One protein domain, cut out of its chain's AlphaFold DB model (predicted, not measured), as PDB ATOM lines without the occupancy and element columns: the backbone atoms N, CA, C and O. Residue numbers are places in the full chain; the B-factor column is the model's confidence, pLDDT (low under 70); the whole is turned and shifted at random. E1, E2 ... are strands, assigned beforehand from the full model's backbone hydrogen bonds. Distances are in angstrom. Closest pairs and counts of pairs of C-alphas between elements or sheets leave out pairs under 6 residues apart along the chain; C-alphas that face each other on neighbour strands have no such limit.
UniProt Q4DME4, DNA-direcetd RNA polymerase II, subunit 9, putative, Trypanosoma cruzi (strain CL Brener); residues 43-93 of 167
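AT A GLANCE: This is residues 43 to 93 of the 167 residues of the protein "DNA-direcetd RNA polymerase II, subunit 9, putative" of Trypanosoma cruzi (strain CL Brener) (UniProt Q4DME4). With little regular structure, this is one hairpin, E1 and E2, with long unnamed stretches whose two ends trail off toward the same side of it. Residues 78 to 79 fold back to pair with E2. The printed part has 51 residues, no named helix and two strands, E1 then E2, antiparallel; the class is all strand, with only 10 residues in named elements. It is only just loose, close to compact, with a radius of gyration of the C-alphas of 11.8 A and spans of 36 by 27 by 17 A.

HOW THE PARTS SIT: Look at E1, residues 57 to 61, and E2, residues 68 to 72: this hairpin's directions differ by 140 degrees. C-alphas 59 and 70 face each other at 4.6 A. N 60 and O 69, 2.8 A apart, are within hydrogen-bond range. Residues 70 to 71 of E2 pair antiparallel with residues 78 to 79.

IN THESE COORDINATES: Find C-alpha 57 at (-4.906, -23.866, 30.498); E1 runs 12.8 A from there. E2 runs 13.4 A to C-alpha 72 at (-1.142, -22.808, 33.088).

THE WHOLE: The farthest C-alphas, of Leu 64 and Lys 93, are 37.5 A apart. The printed part has no cut, and the link from E1 to E2 is short. Residues 43 and 93 have pLDDT under 70.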
ATOM      1  N   ASP A  43     -20.894 -30.486  21.067       67.69
ATOM      2  CA  ASP A  43     -20.420 -30.003  19.765       67.69
ATOM      3  C   ASP A  43     -19.036 -29.347  19.889       67.69
ATOM      4  O   ASP A  43     -18.230 -29.449  18.967       67.69
ATOM      5  N   ASP A  44     -18.705 -28.818  21.072       76.17
ATOM      6  CA  ASP A  44     -17.456 -28.109  21.331       76.17
ATOM      7  C   ASP A  44     -16.799 -28.539  22.650       76.17
ATOM      8  O   ASP A  44     -17.462 -28.795  23.659       76.17
ATOM      9  N   ALA A  45     -15.464 -28.596  22.653       85.11
ATOM     10  CA  ALA A  45     -14.671 -28.690  23.875       85.11
ATOM     11  C   ALA A  45     -14.361 -27.268  24.382       85.11
ATOM     12  O   ALA A  45     -13.877 -26.442  23.601       85.11
ATOM     13  N   PRO A  46     -14.620 -26.951  25.663       86.38
ATOM     14  CA  PRO A  46     -14.435 -25.600  26.177       86.38
ATOM     15  C   PRO A  46     -12.949 -25.224  26.238       86.38
ATOM     16  O   PRO A  46     -12.105 -26.001  26.686       86.38
ATOM     17  N   MET A  47     -12.632 -23.991  25.836       90.89
ATOM     18  CA  MET A  47     -11.321 -23.387  26.081       90.89
ATOM     19  C   MET A  47     -11.303 -22.759  27.474       90.89
ATOM     20  O   MET A  47     -12.097 -21.865  27.760       90.89
ATOM     21  N   LEU A  48     -10.386 -23.210  28.333       93.47
ATOM     22  CA  LEU A  48     -10.265 -22.716  29.706       93.47
ATOM     23  C   LEU A  48      -9.075 -21.771  29.855       93.47
ATOM     24  O   LEU A  48      -7.988 -22.026  29.329       93.47
ATOM     25  N   PHE A  49      -9.271 -20.697  30.613       95.57
ATOM     26  CA  PHE A  49      -8.281 -19.646  30.822       95.57
ATOM     27  C   PHE A  49      -7.915 -19.548  32.299       95.57
ATOM     28  O   PHE A  49      -8.776 -19.645  33.164       95.57
ATOM     29  N   CYS A  50      -6.629 -19.342  32.574       96.00
ATOM     30  CA  CYS A  50      -6.117 -19.246  33.933       96.00
ATOM     31  C   CYS A  50      -6.642 -17.994  34.633       96.00
ATOM     32  O   CYS A  50      -6.436 -16.884  34.136       96.00
ATOM     33  N   GLU A  51      -7.171 -18.150  35.842       95.33
ATOM     34  CA  GLU A  51      -7.739 -17.045  36.627       95.33
ATOM     35  C   GLU A  51      -6.713 -15.945  36.947       95.33
ATOM     36  O   GLU A  51      -7.054 -14.777  37.110       95.33
ATOM     37  N   ARG A  52      -5.421 -16.300  37.015       95.30
ATOM     38  CA  ARG A  52      -4.351 -15.373  37.415       95.30
ATOM     39  C   ARG A  52      -3.811 -14.509  36.279       95.30
ATOM     40  O   ARG A  52      -3.433 -13.365  36.510       95.30
ATOM     41  N   CYS A  53      -3.647 -15.083  35.088       96.49
ATOM     42  CA  CYS A  53      -2.952 -14.418  33.978       96.49
ATOM     43  C   CYS A  53      -3.686 -14.514  32.640       96.49
ATOM     44  O   CYS A  53      -3.119 -14.115  31.628       96.49
ATOM     45  N   ASN A  54      -4.901 -15.068  32.630       96.21
ATOM     46  CA  ASN A  54      -5.766 -15.201  31.459       96.21
ATOM     47  C   ASN A  54      -5.099 -15.890  30.250       96.21
ATOM     48  O   ASN A  54      -5.411 -15.610  29.097       96.21
ATOM     49  N   ASN A  55      -4.146 -16.791  30.516       96.32
ATOM     50  CA  ASN A  55      -3.522 -17.635  29.498       96.32
ATOM     51  C   ASN A  55      -4.255 -18.974  29.422       96.32
ATOM     52  O   ASN A  55      -4.788 -19.435  30.430       96.32
ATOM     53  N   LEU A  56      -4.209 -19.623  28.258       95.57
ATOM     54  CA  LEU A  56      -4.820 -20.935  28.048       95.57
ATOM     55  C   LEU A  56      -4.297 -21.967  29.064       95.57
ATOM     56  O   LEU A  56      -3.085 -22.073  29.304       95.57
ATOM     57  N   LEU A  57      -5.219 -22.722  29.655       95.96
ATOM     58  CA  LEU A  57      -4.906 -23.866  30.498       95.96
ATOM     59  C   LEU A  57      -4.758 -25.131  29.656       95.96
ATOM     60  O   LEU A  57      -5.478 -25.346  28.684       95.96
ATOM     61  N   TYR A  58      -3.843 -25.999  30.074       94.52
ATOM     62  CA  TYR A  58      -3.580 -27.274  29.419       94.52
ATOM     63  C   TYR A  58      -3.931 -28.431  30.350       94.52
ATOM     64  O   TYR A  58      -3.664 -28.343  31.549       94.52
ATOM     65  N   PRO A  59      -4.492 -29.527  29.826       93.03
ATOM     66  CA  PRO A  59      -4.841 -30.683  30.635       93.03
ATOM     67  C   PRO A  59      -3.578 -31.354  31.200       93.03
ATOM     68  O   PRO A  59      -2.600 -31.585  30.486       93.03
ATOM     69  N   GLU A  60      -3.605 -31.689  32.484       91.68
ATOM     70  CA  GLU A  60      -2.538 -32.371  33.211       91.68
ATOM     71  C   GLU A  60      -3.139 -33.438  34.129       91.68
ATOM     72  O   GLU A  60      -4.125 -33.200  34.823       91.68
ATOM     73  N   ASN A  61      -2.558 -34.636  34.133       90.48
ATOM     74  CA  ASN A  61      -2.997 -35.721  35.006       90.48
ATOM     75  C   ASN A  61      -2.147 -35.749  36.282       90.48
ATOM     76  O   ASN A  61      -0.927 -35.894  36.184       90.48
ATOM     77  N   ASP A  62      -2.779 -35.683  37.458       87.70
ATOM     78  CA  ASP A  62      -2.085 -35.959  38.721       87.70
ATOM     79  C   ASP A  62      -1.951 -37.482  38.929       87.70
ATOM     80  O   ASP A  62      -2.971 -38.173  39.048       87.70
ATOM     81  N   PRO A  63      -0.724 -38.037  38.991       86.49
ATOM     82  CA  PRO A  63      -0.516 -39.468  39.190       86.49
ATOM     83  C   PRO A  63      -0.993 -39.998  40.554       86.49
ATOM     84  O   PRO A  63      -1.261 -41.198  40.651       86.49
ATOM     85  N   LEU A  64      -1.090 -39.156  41.589       88.45
ATOM     86  CA  LEU A  64      -1.489 -39.572  42.940       88.45
ATOM     87  C   LEU A  64      -3.009 -39.712  43.050       88.45
ATOM     88  O   LEU A  64      -3.509 -40.778  43.411       88.45
ATOM     89  N   ASP A  65      -3.734 -38.664  42.660       87.12
ATOM     90  CA  ASP A  65      -5.192 -38.596  42.813       87.12
ATOM     91  C   ASP A  65      -5.949 -39.172  41.607       87.12
ATOM     92  O   ASP A  65      -7.159 -39.396  41.678       87.12
ATOM     93  N   ARG A  66      -5.251 -39.424  40.485       86.13
ATOM     94  CA  ARG A  66      -5.843 -39.829  39.191       86.13
ATOM     95  C   ARG A  66      -6.944 -38.874  38.732       86.13
ATOM     96  O   ARG A  66      -7.924 -39.280  38.105       86.13
ATOM     97  N   GLN A  67      -6.780 -37.603  39.076       88.05
ATOM     98  CA  GLN A  67      -7.672 -36.529  38.687       88.05
ATOM     99  C   GLN A  67      -7.015 -35.694  37.595       88.05
ATOM    100  O   GLN A  67      -5.832 -35.351  37.659       88.05
ATOM    101  N   MET A  68      -7.818 -35.363  36.592       88.66
ATOM    102  CA  MET A  68      -7.446 -34.413  35.562       88.66
ATOM    103  C   MET A  68      -7.548 -33.000  36.133       88.66
ATOM    104  O   MET A  68      -8.574 -32.618  36.695       88.66
ATOM    105  N   ARG A  69      -6.483 -32.227  35.964       92.47
ATOM    106  CA  ARG A  69      -6.417 -30.809  36.295       92.47
ATOM    107  C   ARG A  69      -6.006 -30.010  35.066       92.47
ATOM    108  O   ARG A  69      -5.614 -30.565  34.042       92.47
ATOM    109  N   TRP A  70      -6.092 -28.699  35.176       93.91
ATOM    110  CA  TRP A  70      -5.803 -27.753  34.114       93.91
ATOM    111  C   TRP A  70      -4.659 -26.849  34.568       93.91
ATOM    112  O   TRP A  70      -4.801 -26.090  35.522       93.91
ATOM    113  N   ARG A  71      -3.491 -26.954  33.930       94.99
ATOM    114  CA  ARG A  71      -2.279 -26.220  34.310       94.99
ATOM    115  C   ARG A  71      -1.975 -25.095  33.331       94.99
ATOM    116  O   ARG A  71      -1.900 -25.295  32.118       94.99
ATOM    117  N   CYS A  72      -1.691 -23.912  33.864       97.08
ATOM    118  CA  CYS A  72      -1.142 -22.808  33.088       97.08
ATOM    119  C   CYS A  72       0.362 -23.014  32.840       97.08
ATOM    120  O   CYS A  72       1.146 -23.175  33.778       97.08
ATOM    121  N   ASN A  73       0.806 -22.937  31.583       94.87
ATOM    122  CA  ASN A  73       2.236 -23.035  31.251       94.87
ATOM    123  C   ASN A  73       3.052 -21.803  31.676       94.87
ATOM    124  O   ASN A  73       4.251 -21.928  31.913       94.87
ATOM    125  N   TYR A  74       2.418 -20.631  31.790       95.87
ATOM    126  CA  TYR A  74       3.104 -19.382  32.130       95.87
ATOM    127  C   TYR A  74       3.333 -19.234  33.640       95.87
ATOM    128  O   TYR A  74       4.473 -19.150  34.090       95.87
ATOM    129  N   CYS A  75       2.262 -19.234  34.442       96.10
ATOM    130  CA  CYS A  75       2.350 -18.990  35.887       96.10
ATOM    131  C   CYS A  75       2.446 -20.265  36.741       96.10
ATOM    132  O   CYS A  75       2.655 -20.159  37.948       96.10
ATOM    133  N   ARG A  76       2.324 -21.453  36.126       94.78
ATOM    134  CA  ARG A  76       2.349 -22.779  36.779       94.78
ATOM    135  C   ARG A  76       1.225 -23.034  37.788       94.78
ATOM    136  O   ARG A  76       1.293 -24.021  38.513       94.78
ATOM    137  N   THR A  77       0.201 -22.184  37.826       94.37
ATOM    138  CA  THR A  77      -1.027 -22.450  38.581       94.37
ATOM    139  C   THR A  77      -1.757 -23.645  37.969       94.37
ATOM    140  O   THR A  77      -1.825 -23.763  36.741       94.37
ATOM    141  N   THR A  78      -2.299 -24.503  38.828       93.77
ATOM    142  CA  THR A  78      -3.120 -25.656  38.456       93.77
ATOM    143  C   THR A  78      -4.518 -25.476  39.038       93.77
ATOM    144  O   THR A  78      -4.656 -25.153  40.215       93.77
ATOM    145  N   GLU A  79      -5.536 -25.688  38.213       93.61
ATOM    146  CA  GLU A  79      -6.952 -25.475  38.518       93.61
ATOM    147  C   GLU A  79      -7.744 -26.768  38.262       93.61
ATOM    148  O   GLU A  79      -7.376 -27.580  37.406       93.61
ATOM    149  N   VAL A  80      -8.830 -26.984  39.003       92.01
ATOM    150  CA  VAL A  80      -9.731 -28.135  38.822       92.01
ATOM    151  C   VAL A  80     -11.038 -27.624  38.228       92.01
ATOM    152  O   VAL A  80     -11.666 -26.746  38.804       92.01
ATOM    153  N   HIS A  81     -11.444 -28.180  37.084       88.03
ATOM    154  CA  HIS A  81     -12.684 -27.821  36.389       88.03
ATOM    155  C   HIS A  81     -13.544 -29.080  36.214       88.03
ATOM    156  O   HIS A  81     -13.444 -29.770  35.200       88.03
ATOM    157  N   ASP A  82     -14.360 -29.411  37.219       83.42
ATOM    158  CA  ASP A  82     -15.125 -30.670  37.265       83.42
ATOM    159  C   ASP A  82     -16.191 -30.800  36.167       83.42
ATOM    160  O   ASP A  82     -16.497 -31.916  35.734       83.42
ATOM    161  N   GLU A  83     -16.717 -29.671  35.693       84.51
ATOM    162  CA  GLU A  83     -17.705 -29.592  34.609       84.51
ATOM    163  C   GLU A  83     -17.065 -29.816  33.224       84.51
ATOM    164  O   GLU A  83     -17.723 -30.294  32.301       84.51
ATOM    165  N   ASN A  84     -15.756 -29.568  33.093       83.45
ATOM    166  CA  ASN A  84     -15.040 -29.509  31.817       83.45
ATOM    167  C   ASN A  84     -13.960 -30.599  31.731       83.45
ATOM    168  O   ASN A  84     -12.758 -30.336  31.792       83.45
ATOM    169  N   LYS A  85     -14.400 -31.855  31.588       84.71
ATOM    170  CA  LYS A  85     -13.516 -33.035  31.452       84.71
ATOM    171  C   LYS A  85     -13.191 -33.402  30.000       84.71
ATOM    172  O   LYS A  85     -12.310 -34.225  29.755       84.71
ATOM    173  N   LEU A  86     -13.902 -32.820  29.034       87.05
ATOM    174  CA  LEU A  86     -13.663 -33.051  27.613       87.05
ATOM    175  C   LEU A  86     -12.456 -32.223  27.150       87.05
ATOM    176  O   LEU A  86     -12.544 -31.009  27.026       87.05
ATOM    177  N   VAL A  87     -11.330 -32.893  26.894       88.94
ATOM    178  CA  VAL A  87     -10.081 -32.251  26.439       88.94
ATOM    179  C   VAL A  87     -10.151 -31.832  24.976       88.94
ATOM    180  O   VAL A  87      -9.654 -30.778  24.593       88.94
ATOM    181  N   TYR A  88     -10.691 -32.713  24.146       87.88
ATOM    182  CA  TYR A  88     -10.657 -32.565  22.706       87.88
ATOM    183  C   TYR A  88     -11.794 -33.359  22.085       87.88
ATOM    184  O   TYR A  88     -12.058 -34.499  22.479       87.88
ATOM    185  N   ILE A  89     -12.421 -32.759  21.082       87.00
ATOM    186  CA  ILE A  89     -13.359 -33.419  20.193       87.00
ATOM    187  C   ILE A  89     -12.946 -33.128  18.753       87.00
ATOM    188  O   ILE A  89     -12.634 -31.994  18.396       87.00
ATOM    189  N   LEU A  90     -12.915 -34.176  17.933       85.40
ATOM    190  CA  LEU A  90     -12.729 -34.058  16.495       85.40
ATOM    191  C   LEU A  90     -14.068 -34.313  15.813       85.40
ATOM    192  O   LEU A  90     -14.491 -35.463  15.666       85.40
ATOM    193  N   ASN A  91     -14.715 -33.242  15.371       79.99
ATOM    194  CA  ASN A  91     -15.924 -33.337  14.566       79.99
ATOM    195  C   ASN A  91     -15.538 -33.676  13.121       79.99
ATOM    196  O   ASN A  91     -15.173 -32.809  12.336       79.99
ATOM    197  N   LEU A  92     -15.594 -34.967  12.779       76.56
ATOM    198  CA  LEU A  92     -15.306 -35.462  11.423       76.56
ATOM    199  C   LEU A  92     -16.415 -35.145  10.414       76.56
ATOM    200  O   LEU A  92     -16.201 -35.252   9.212       76.56
ATOM    201  N   LYS A  93     -17.605 -34.805  10.907       68.05
ATOM    202  CA  LYS A  93     -18.729 -34.340  10.104       68.05
ATOM    203  C   LYS A  93     -19.121 -32.979  10.641       68.05
ATOM    204  O   LYS A  93     -19.569 -32.884  11.784       68.05
TER     205      LYS A  93